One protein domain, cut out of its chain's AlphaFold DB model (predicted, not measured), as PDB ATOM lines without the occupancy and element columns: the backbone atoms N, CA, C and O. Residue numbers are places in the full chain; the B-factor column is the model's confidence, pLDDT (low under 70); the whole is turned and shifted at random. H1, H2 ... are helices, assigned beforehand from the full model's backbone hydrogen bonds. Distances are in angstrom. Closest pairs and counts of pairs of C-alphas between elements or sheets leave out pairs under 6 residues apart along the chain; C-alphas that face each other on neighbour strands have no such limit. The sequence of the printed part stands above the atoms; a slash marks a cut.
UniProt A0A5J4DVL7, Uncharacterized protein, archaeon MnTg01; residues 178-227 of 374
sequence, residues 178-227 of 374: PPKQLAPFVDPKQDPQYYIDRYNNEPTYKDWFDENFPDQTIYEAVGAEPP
ATOM      1  N   PRO A 178     121.403 100.778 127.410       42.22
ATOM      2  CA  PRO A 178     121.844 100.658 126.015       42.22
ATOM      3  C   PRO A 178     122.699  99.393 125.741       42.22
ATOM      4  O   PRO A 178     123.319  98.839 126.656       42.22
ATOM      5  N   PRO A 179     122.775  98.916 124.477       47.91
ATOM      6  CA  PRO A 179     123.466  97.669 124.123       47.91
ATOM      7  C   PRO A 179     124.990  97.746 124.348       47.91
ATOM      8  O   PRO A 179     125.672  98.623 123.822       47.91
ATOM      9  N   LYS A 180     125.534  96.791 125.119       55.50
ATOM     10  CA  LYS A 180     126.937  96.755 125.584       55.50
ATOM     11  C   LYS A 180     127.909  96.259 124.499       55.50
ATOM     12  O   LYS A 180     127.712  95.188 123.928       55.50
ATOM     13  N   GLN A 181     128.985  97.010 124.244       63.16
ATOM     14  CA  GLN A 181     130.056  96.660 123.296       63.16
ATOM     15  C   GLN A 181     131.113  95.752 123.963       63.16
ATOM     16  O   GLN A 181     131.602  96.077 125.041       63.16
ATOM     17  N   LEU A 182     131.473  94.628 123.326       77.12
ATOM     18  CA  LEU A 182     132.465  93.668 123.845       77.12
ATOM     19  C   LEU A 182     133.892  94.241 123.848       77.12
ATOM     20  O   LEU A 182     134.291  94.940 122.913       77.12
ATOM     21  N   ALA A 183     134.686  93.886 124.861       82.94
ATOM     22  CA  ALA A 183     136.080  94.298 124.976       82.94
ATOM     23  C   ALA A 183     136.981  93.619 123.916       82.94
ATOM     24  O   ALA A 183     136.746  92.468 123.544       82.94
ATOM     25  N   PRO A 184     138.076  94.267 123.462       84.44
ATOM     26  CA  PRO A 184     138.889  93.786 122.334       84.44
ATOM     27  C   PRO A 184     139.560  92.414 122.510       84.44
ATOM     28  O   PRO A 184     139.957  91.799 121.524       84.44
ATOM     29  N   PHE A 185     139.741  91.945 123.750       85.81
ATOM     30  CA  PHE A 185     140.369  90.649 124.043       85.81
ATOM     31  C   PHE A 185     139.390  89.466 123.958       85.81
ATOM     32  O   PHE A 185     139.808  88.310 124.065       85.81
ATOM     33  N   VAL A 186     138.096  89.752 123.810       87.75
ATOM     34  CA  VAL A 186     137.032  88.754 123.795       87.75
ATOM     35  C   VAL A 186     136.883  88.203 122.385       87.75
ATOM     36  O   VAL A 186     136.638  88.945 121.435       87.75
ATOM     37  N   ASP A 187     137.033  86.888 122.243       85.62
ATOM     38  CA  ASP A 187     136.710  86.183 121.008       85.62
ATOM     39  C   ASP A 187     135.185  85.996 120.948       85.62
ATOM     40  O   ASP A 187     134.635  85.299 121.805       85.62
ATOM     41  N   PRO A 188     134.483  86.552 119.941       79.75
ATOM     42  CA  PRO A 188     133.029  86.423 119.817       79.75
ATOM     43  C   PRO A 188     132.524  84.979 119.680       79.75
ATOM     44  O   PRO A 188     131.324  84.737 119.782       79.75
ATOM     45  N   LYS A 189     133.407  84.018 119.378       80.88
ATOM     46  CA  LYS A 189     133.069  82.592 119.250       80.88
ATOM     47  C   LYS A 189     133.299  81.799 120.535       80.88
ATOM     48  O   LYS A 189     132.932  80.625 120.584       80.88
ATOM     49  N   GLN A 190     133.932  82.407 121.533       79.06
ATOM     50  CA  GLN A 190     134.244  81.782 122.807       79.06
ATOM     51  C   GLN A 190     133.140  82.105 123.818       79.06
ATOM     52  O   GLN A 190     132.632  83.221 123.864       79.06
ATOM     53  N   ASP A 191     132.766  81.118 124.633       77.25
ATOM     54  CA  ASP A 191     131.749  81.299 125.672       77.25
ATOM     55  C   ASP A 191     132.192  82.390 126.677       77.25
ATOM     56  O   ASP A 191     133.288  82.271 127.232       77.25
ATOM     57  N   PRO A 192     131.383  83.433 126.950       79.12
ATOM     58  CA  PRO A 192     131.698  84.461 127.946       79.12
ATOM     59  C   PRO A 192     132.065  83.899 129.330       79.12
ATOM     60  O   PRO A 192     132.928  84.454 130.017       79.12
ATOM     61  N   GLN A 193     131.482  82.759 129.718       74.00
ATOM     62  CA  GLN A 193     131.760  82.088 130.986       74.00
ATOM     63  C   GLN A 193     133.214  81.614 131.088       74.00
ATOM     64  O   GLN A 193     133.783  81.644 132.173       74.00
ATOM     65  N   TYR A 194     133.861  81.265 129.970       84.81
ATOM     66  CA  TYR A 194     135.277  80.889 129.955       84.81
ATOM     67  C   TYR A 194     136.171  82.008 130.509       84.81
ATOM     68  O   TYR A 194     137.070  81.751 131.308       84.81
ATOM     69  N   TYR A 195     135.914  83.255 130.111       84.38
ATOM     70  CA  TYR A 195     136.672  84.418 130.573       84.38
ATOM     71  C   TYR A 195     136.353  84.765 132.031       84.38
ATOM     72  O   TYR A 195     137.257  85.118 132.788       84.38
ATOM     73  N   ILE A 196     135.090  84.604 132.443       79.19
ATOM     74  CA  ILE A 196     134.646  84.789 133.833       79.19
ATOM     75  C   ILE A 196     135.306  83.753 134.757       79.19
ATOM     76  O   ILE A 196     135.831  84.105 135.813       79.19
ATOM     77  N   ASP A 197     135.342  82.484 134.355       74.44
ATOM     78  CA  ASP A 197     135.985  81.406 135.112       74.44
ATOM     79  C   ASP A 197     137.487  81.638 135.232       74.44
ATOM     80  O   ASP A 197     138.071  81.431 136.296       74.44
ATOM     81  N   ARG A 198     138.109  82.113 134.152       81.12
ATOM     82  CA  ARG A 198     139.524  82.469 134.139       81.12
ATOM     83  C   ARG A 198     139.821  83.623 135.094       81.12
ATOM     84  O   ARG A 198     140.754  83.534 135.883       81.12
ATOM     85  N   TYR A 199     138.985  84.661 135.091       81.88
ATOM     86  CA  TYR A 199     139.078  85.793 136.017       81.88
ATOM     87  C   TYR A 199     138.927  85.381 137.486       81.88
ATOM     88  O   TYR A 199     139.645  85.883 138.348       81.88
ATOM     89  N   ASN A 200     138.036  84.436 137.783       71.38
ATOM     90  CA  ASN A 200     137.782  84.004 139.157       71.38
ATOM     91  C   ASN A 200     138.812  82.996 139.691       71.38
ATOM     92  O   ASN A 200     139.065  82.970 140.895       71.38
ATOM     93  N   ASN A 201     139.395  82.162 138.822       67.75
ATOM     94  CA  ASN A 201     140.224  81.027 139.240       67.75
ATOM     95  C   ASN A 201     141.724  81.183 138.928       67.75
ATOM     96  O   ASN A 201     142.531  80.477 139.532       67.75
ATOM     97  N   GLU A 202     142.122  82.083 138.022       81.94
ATOM     98  CA  GLU A 202     143.527  82.324 137.659       81.94
ATOM     99  C   GLU A 202     144.002  83.700 138.174       81.94
ATOM    100  O   GLU A 202     143.728  84.720 137.538       81.94
ATOM    101  N   PRO A 203     144.775  83.770 139.281       79.31
ATOM    102  CA  PRO A 203     145.241  85.041 139.848       79.31
ATOM    103  C   PRO A 203     146.025  85.907 138.854       79.31
ATOM    104  O   PRO A 203     145.846  87.116 138.804       79.31
ATOM    105  N   THR A 204     146.845  85.284 138.007       83.88
ATOM    106  CA  THR A 204     147.649  85.983 136.994       83.88
ATOM    107  C   THR A 204     146.805  86.591 135.877       83.88
ATOM    108  O   THR A 204     147.164  87.635 135.339       83.88
ATOM    109  N   TYR A 205     145.686  85.958 135.521       83.38
ATOM    110  CA  TYR A 205     144.741  86.504 134.550       83.38
ATOM    111  C   TYR A 205     143.909  87.631 135.165       83.38
ATOM    112  O   TYR A 205     143.656  88.634 134.504       83.38
ATOM    113  N   LYS A 206     143.540  87.492 136.442       83.38
ATOM    114  CA  LYS A 206     142.872  88.542 137.207       83.38
ATOM    115  C   LYS A 206     143.722  89.805 137.322       83.38
ATOM    116  O   LYS A 206     143.229  90.877 136.992       83.38
ATOM    117  N   ASP A 207     144.980  89.675 137.739       87.94
ATOM    118  CA  ASP A 207     145.896  90.813 137.871       87.94
ATOM    119  C   ASP A 207     146.087  91.520 136.520       87.94
ATOM    120  O   ASP A 207     145.993  92.742 136.433       87.94
ATOM    121  N   TRP A 208     146.268  90.747 135.444       93.38
ATOM    122  CA  TRP A 208     146.342  91.285 134.085       93.38
ATOM    123  C   TRP A 208     145.058  92.022 133.673       93.38
ATOM    124  O   TRP A 208     145.144  93.113 133.111       93.38
ATOM    125  N   PHE A 209     143.878  91.452 133.941       91.12
ATOM    126  CA  PHE A 209     142.602  92.081 133.596       91.12
ATOM    127  C   PHE A 209     142.414  93.391 134.365       91.12
ATOM    128  O   PHE A 209     142.132  94.415 133.750       91.12
ATOM    129  N   ASP A 210     142.636  93.371 135.681       85.00
ATOM    130  CA  ASP A 210     142.470  94.541 136.548       85.00
ATOM    131  C   ASP A 210     143.442  95.679 136.171       85.00
ATOM    132  O   ASP A 210     143.099  96.852 136.301       85.00
ATOM    133  N   GLU A 211     144.645  95.354 135.686       90.00
ATOM    134  CA  GLU A 211     145.640  96.341 135.242       90.00
ATOM    135  C   GLU A 211     145.319  96.939 133.859       90.00
ATOM    136  O   GLU A 211     145.567  98.122 133.625       90.00
ATOM    137  N   ASN A 212     144.769  96.144 132.934       86.00
ATOM    138  CA  ASN A 212     144.515  96.575 131.551       86.00
ATOM    139  C   ASN A 212     143.103  97.150 131.337       86.00
ATOM    140  O   ASN A 212     142.901  97.915 130.394       86.00
ATOM    141  N   PHE A 213     142.140  96.800 132.196       85.88
ATOM    142  CA  PHE A 213     140.734  97.210 132.109       85.88
ATOM    143  C   PHE A 213     140.206  97.694 133.476       85.88
ATOM    144  O   PHE A 213     139.256  97.121 134.006       85.88
ATOM    145  N   PRO A 214     140.796  98.750 134.068       78.81
ATOM    146  CA  PRO A 214     140.469  99.181 135.433       78.81
ATOM    147  C   PRO A 214     139.034  99.709 135.593       78.81
ATOM    148  O   PRO A 214     138.482  99.664 136.692       78.81
ATOM    149  N   ASP A 215     138.431 100.184 134.500       77.00
ATOM    150  CA  ASP A 215     137.110 100.824 134.483       77.00
ATOM    151  C   ASP A 215     135.988  99.889 133.993       77.00
ATOM    152  O   ASP A 215     134.872 100.340 133.748       77.00
ATOM    153  N   GLN A 216     136.269  98.592 133.810       73.06
ATOM    154  CA  GLN A 216     135.288  97.608 133.345       73.06
ATOM    155  C   GLN A 216     135.286  96.371 134.236       73.06
ATOM    156  O   GLN A 216     136.327  95.859 134.641       73.06
ATOM    157  N   THR A 217     134.104  95.830 134.510       80.88
ATOM    158  CA  THR A 217     133.985  94.501 135.118       80.88
ATOM    159  C   THR A 217     134.190  93.407 134.077       80.88
ATOM    160  O   THR A 217     133.929  93.601 132.888       80.88
ATOM    161  N   ILE A 218     134.589  92.207 134.517       83.31
ATOM    162  CA  ILE A 218     134.713  91.060 133.607       83.31
ATOM    163  C   ILE A 218     133.397  90.768 132.872       83.31
ATOM    164  O   ILE A 218     133.434  90.425 131.699       83.31
ATOM    165  N   TYR A 219     132.246  90.976 133.521       76.81
ATOM    166  CA  TYR A 219     130.915  90.788 132.934       76.81
ATOM    167  C   TYR A 219     130.621  91.801 131.825       76.81
ATOM    168  O   TYR A 219     130.142  91.423 130.760       76.81
ATOM    169  N   GLU A 220     130.955  93.072 132.049       77.31
ATOM    170  CA  GLU A 220     130.814  94.126 131.039       77.31
ATOM    171  C   GLU A 220     131.750  93.890 129.858       77.31
ATOM    172  O   GLU A 220     131.310  93.959 128.713       77.31
ATOM    173  N   ALA A 221     133.005  93.526 130.133       84.81
ATOM    174  CA  ALA A 221     134.001  93.264 129.106       84.81
ATOM    175  C   ALA A 221     133.583  92.121 128.166       84.81
ATOM    176  O   ALA A 221     133.816  92.199 126.961       84.81
ATOM    177  N   VAL A 222     132.933  91.077 128.692       86.06
ATOM    178  CA  VAL A 222     132.502  89.901 127.912       86.06
ATOM    179  C   VAL A 222     131.042  89.964 127.459       86.06
ATOM    180  O   VAL A 222     130.551  89.002 126.874       86.06
ATOM    181  N   GLY A 223     130.342  91.072 127.725       76.12
ATOM    182  CA  GLY A 223     128.930  91.242 127.369       76.12
ATOM    183  C   GLY A 223     128.001  90.231 128.044       76.12
ATOM    184  O   GLY A 223     126.948  89.904 127.500       76.12
ATOM    185  N   ALA A 224     128.389  89.720 129.214       71.56
ATOM    186  CA  ALA A 224     127.542  88.875 130.039       71.56
ATOM    187  C   ALA A 224     126.678  89.742 130.961       71.56
ATOM    188  O   ALA A 224     127.120  90.772 131.479       71.56
ATOM    189  N   GLU A 225     125.441  89.314 131.212       59.41
ATOM    190  CA  GLU A 225     124.651  89.927 132.273       59.41
ATOM    191  C   GLU A 225     125.337  89.638 133.621       59.41
ATOM    192  O   GLU A 225     125.555  88.466 133.950       59.41
ATOM    193  N   PRO A 226     125.689  90.666 134.420       54.84
ATOM    194  CA  PRO A 226     126.124  90.422 135.785       54.84
ATOM    195  C   PRO A 226     124.987  89.715 136.541       54.84
ATOM    196  O   PRO A 226     123.810  89.948 136.239       54.84
ATOM    197  N   PRO A 227     125.290  88.848 137.524       53.94
ATOM    198  CA  PRO A 227     124.261  88.141 138.279       53.94
ATOM    199  C   PRO A 227     123.248  89.141 138.862       53.94
ATOM    200  O   PRO A 227     123.605  90.012 139.652       53.94
TER     201      PRO A 227
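Overview. This is residues 178 to 227 of the 374 residues of an uncharacterized protein of archaeon MnTg01 (UniProt A0A5J4DVL7). Two helices of equal residue count, H1 and H2, meet at their linked ends in a corner and make a V, with the short helix H3 at its open side; the centres of the three form a triangle. The first stretch, residues 178 to 191, has no named element and passes over one side of this triangle with residues 183 to 186, while the tail after H3, residues 222 to 227, ends on the other side. The printed part has 50 residues with three named helices, in the order H1, H2, H3, and no named strand. The class is all helix, though under half of the residues, 24 of 50, are in named elements. The whole is compact, with a radius of gyration of the C-alphas of 10.3 A, and the C-alphas span 30 by 22 by 21 A.

Arrangement. After residues 178 to 191 comes H1, residues 192 to 201, and after it H2, residues 203 to 212. H1 and H2 touch only at the corner by their link, and their closest C-alphas, those of Tyr 199 and Lys 206, are 4.8 A apart. Their lines stand at a steep tilt of 66 degrees, and they run opposite ways. H3, residues 218 to 221, touches H1, with the C-alphas of Ile 196 and Ile 218 the closest at 6.3 A. H2 and H3 are close but not clearly touching; their closest C-alphas, those of Phe 209 and Ile 218, are 8.0 A apart. In H1 and H2 every O i to N i+4 pair is within hydrogen-bond range; H3 is too short for such a pair, and its one O i to N i+3 pair is not within range.

Along the chain. Pro 178 has its C-alpha at (121.844, 100.658, 126.015). H1 runs from Pro 192, with C-alpha at (131.698, 84.461, 127.946), to Asn 201, 14.6 A from first to last C-alpha. H2 runs from Pro 203 to Asn 212, 14.2 A. H3 runs from Ile 218 to Ala 221, 5.1 A, and C-alpha 221 is at (134.001, 93.264, 129.106).

Size, cuts and confidence. The two C-alphas farthest apart, those of Pro 178 and Thr 204, are 31.7 A apart, and the first and last printed C-alphas, of Pro 178 and Pro 227, are 17.7 A apart. The printed part has no cut. The links from H1 to H2, with 1 residue, and from H2 to H3, with 5 residues, are tight. The C-alphas of residues 178 to 191 lie 7 to 18 A from the mean of the C-alphas. The mean pLDDT of the printed part is 77.5; residues 178 to 181, residue 201 and residues 225 to 227 are under 70, where the model's confidence is low.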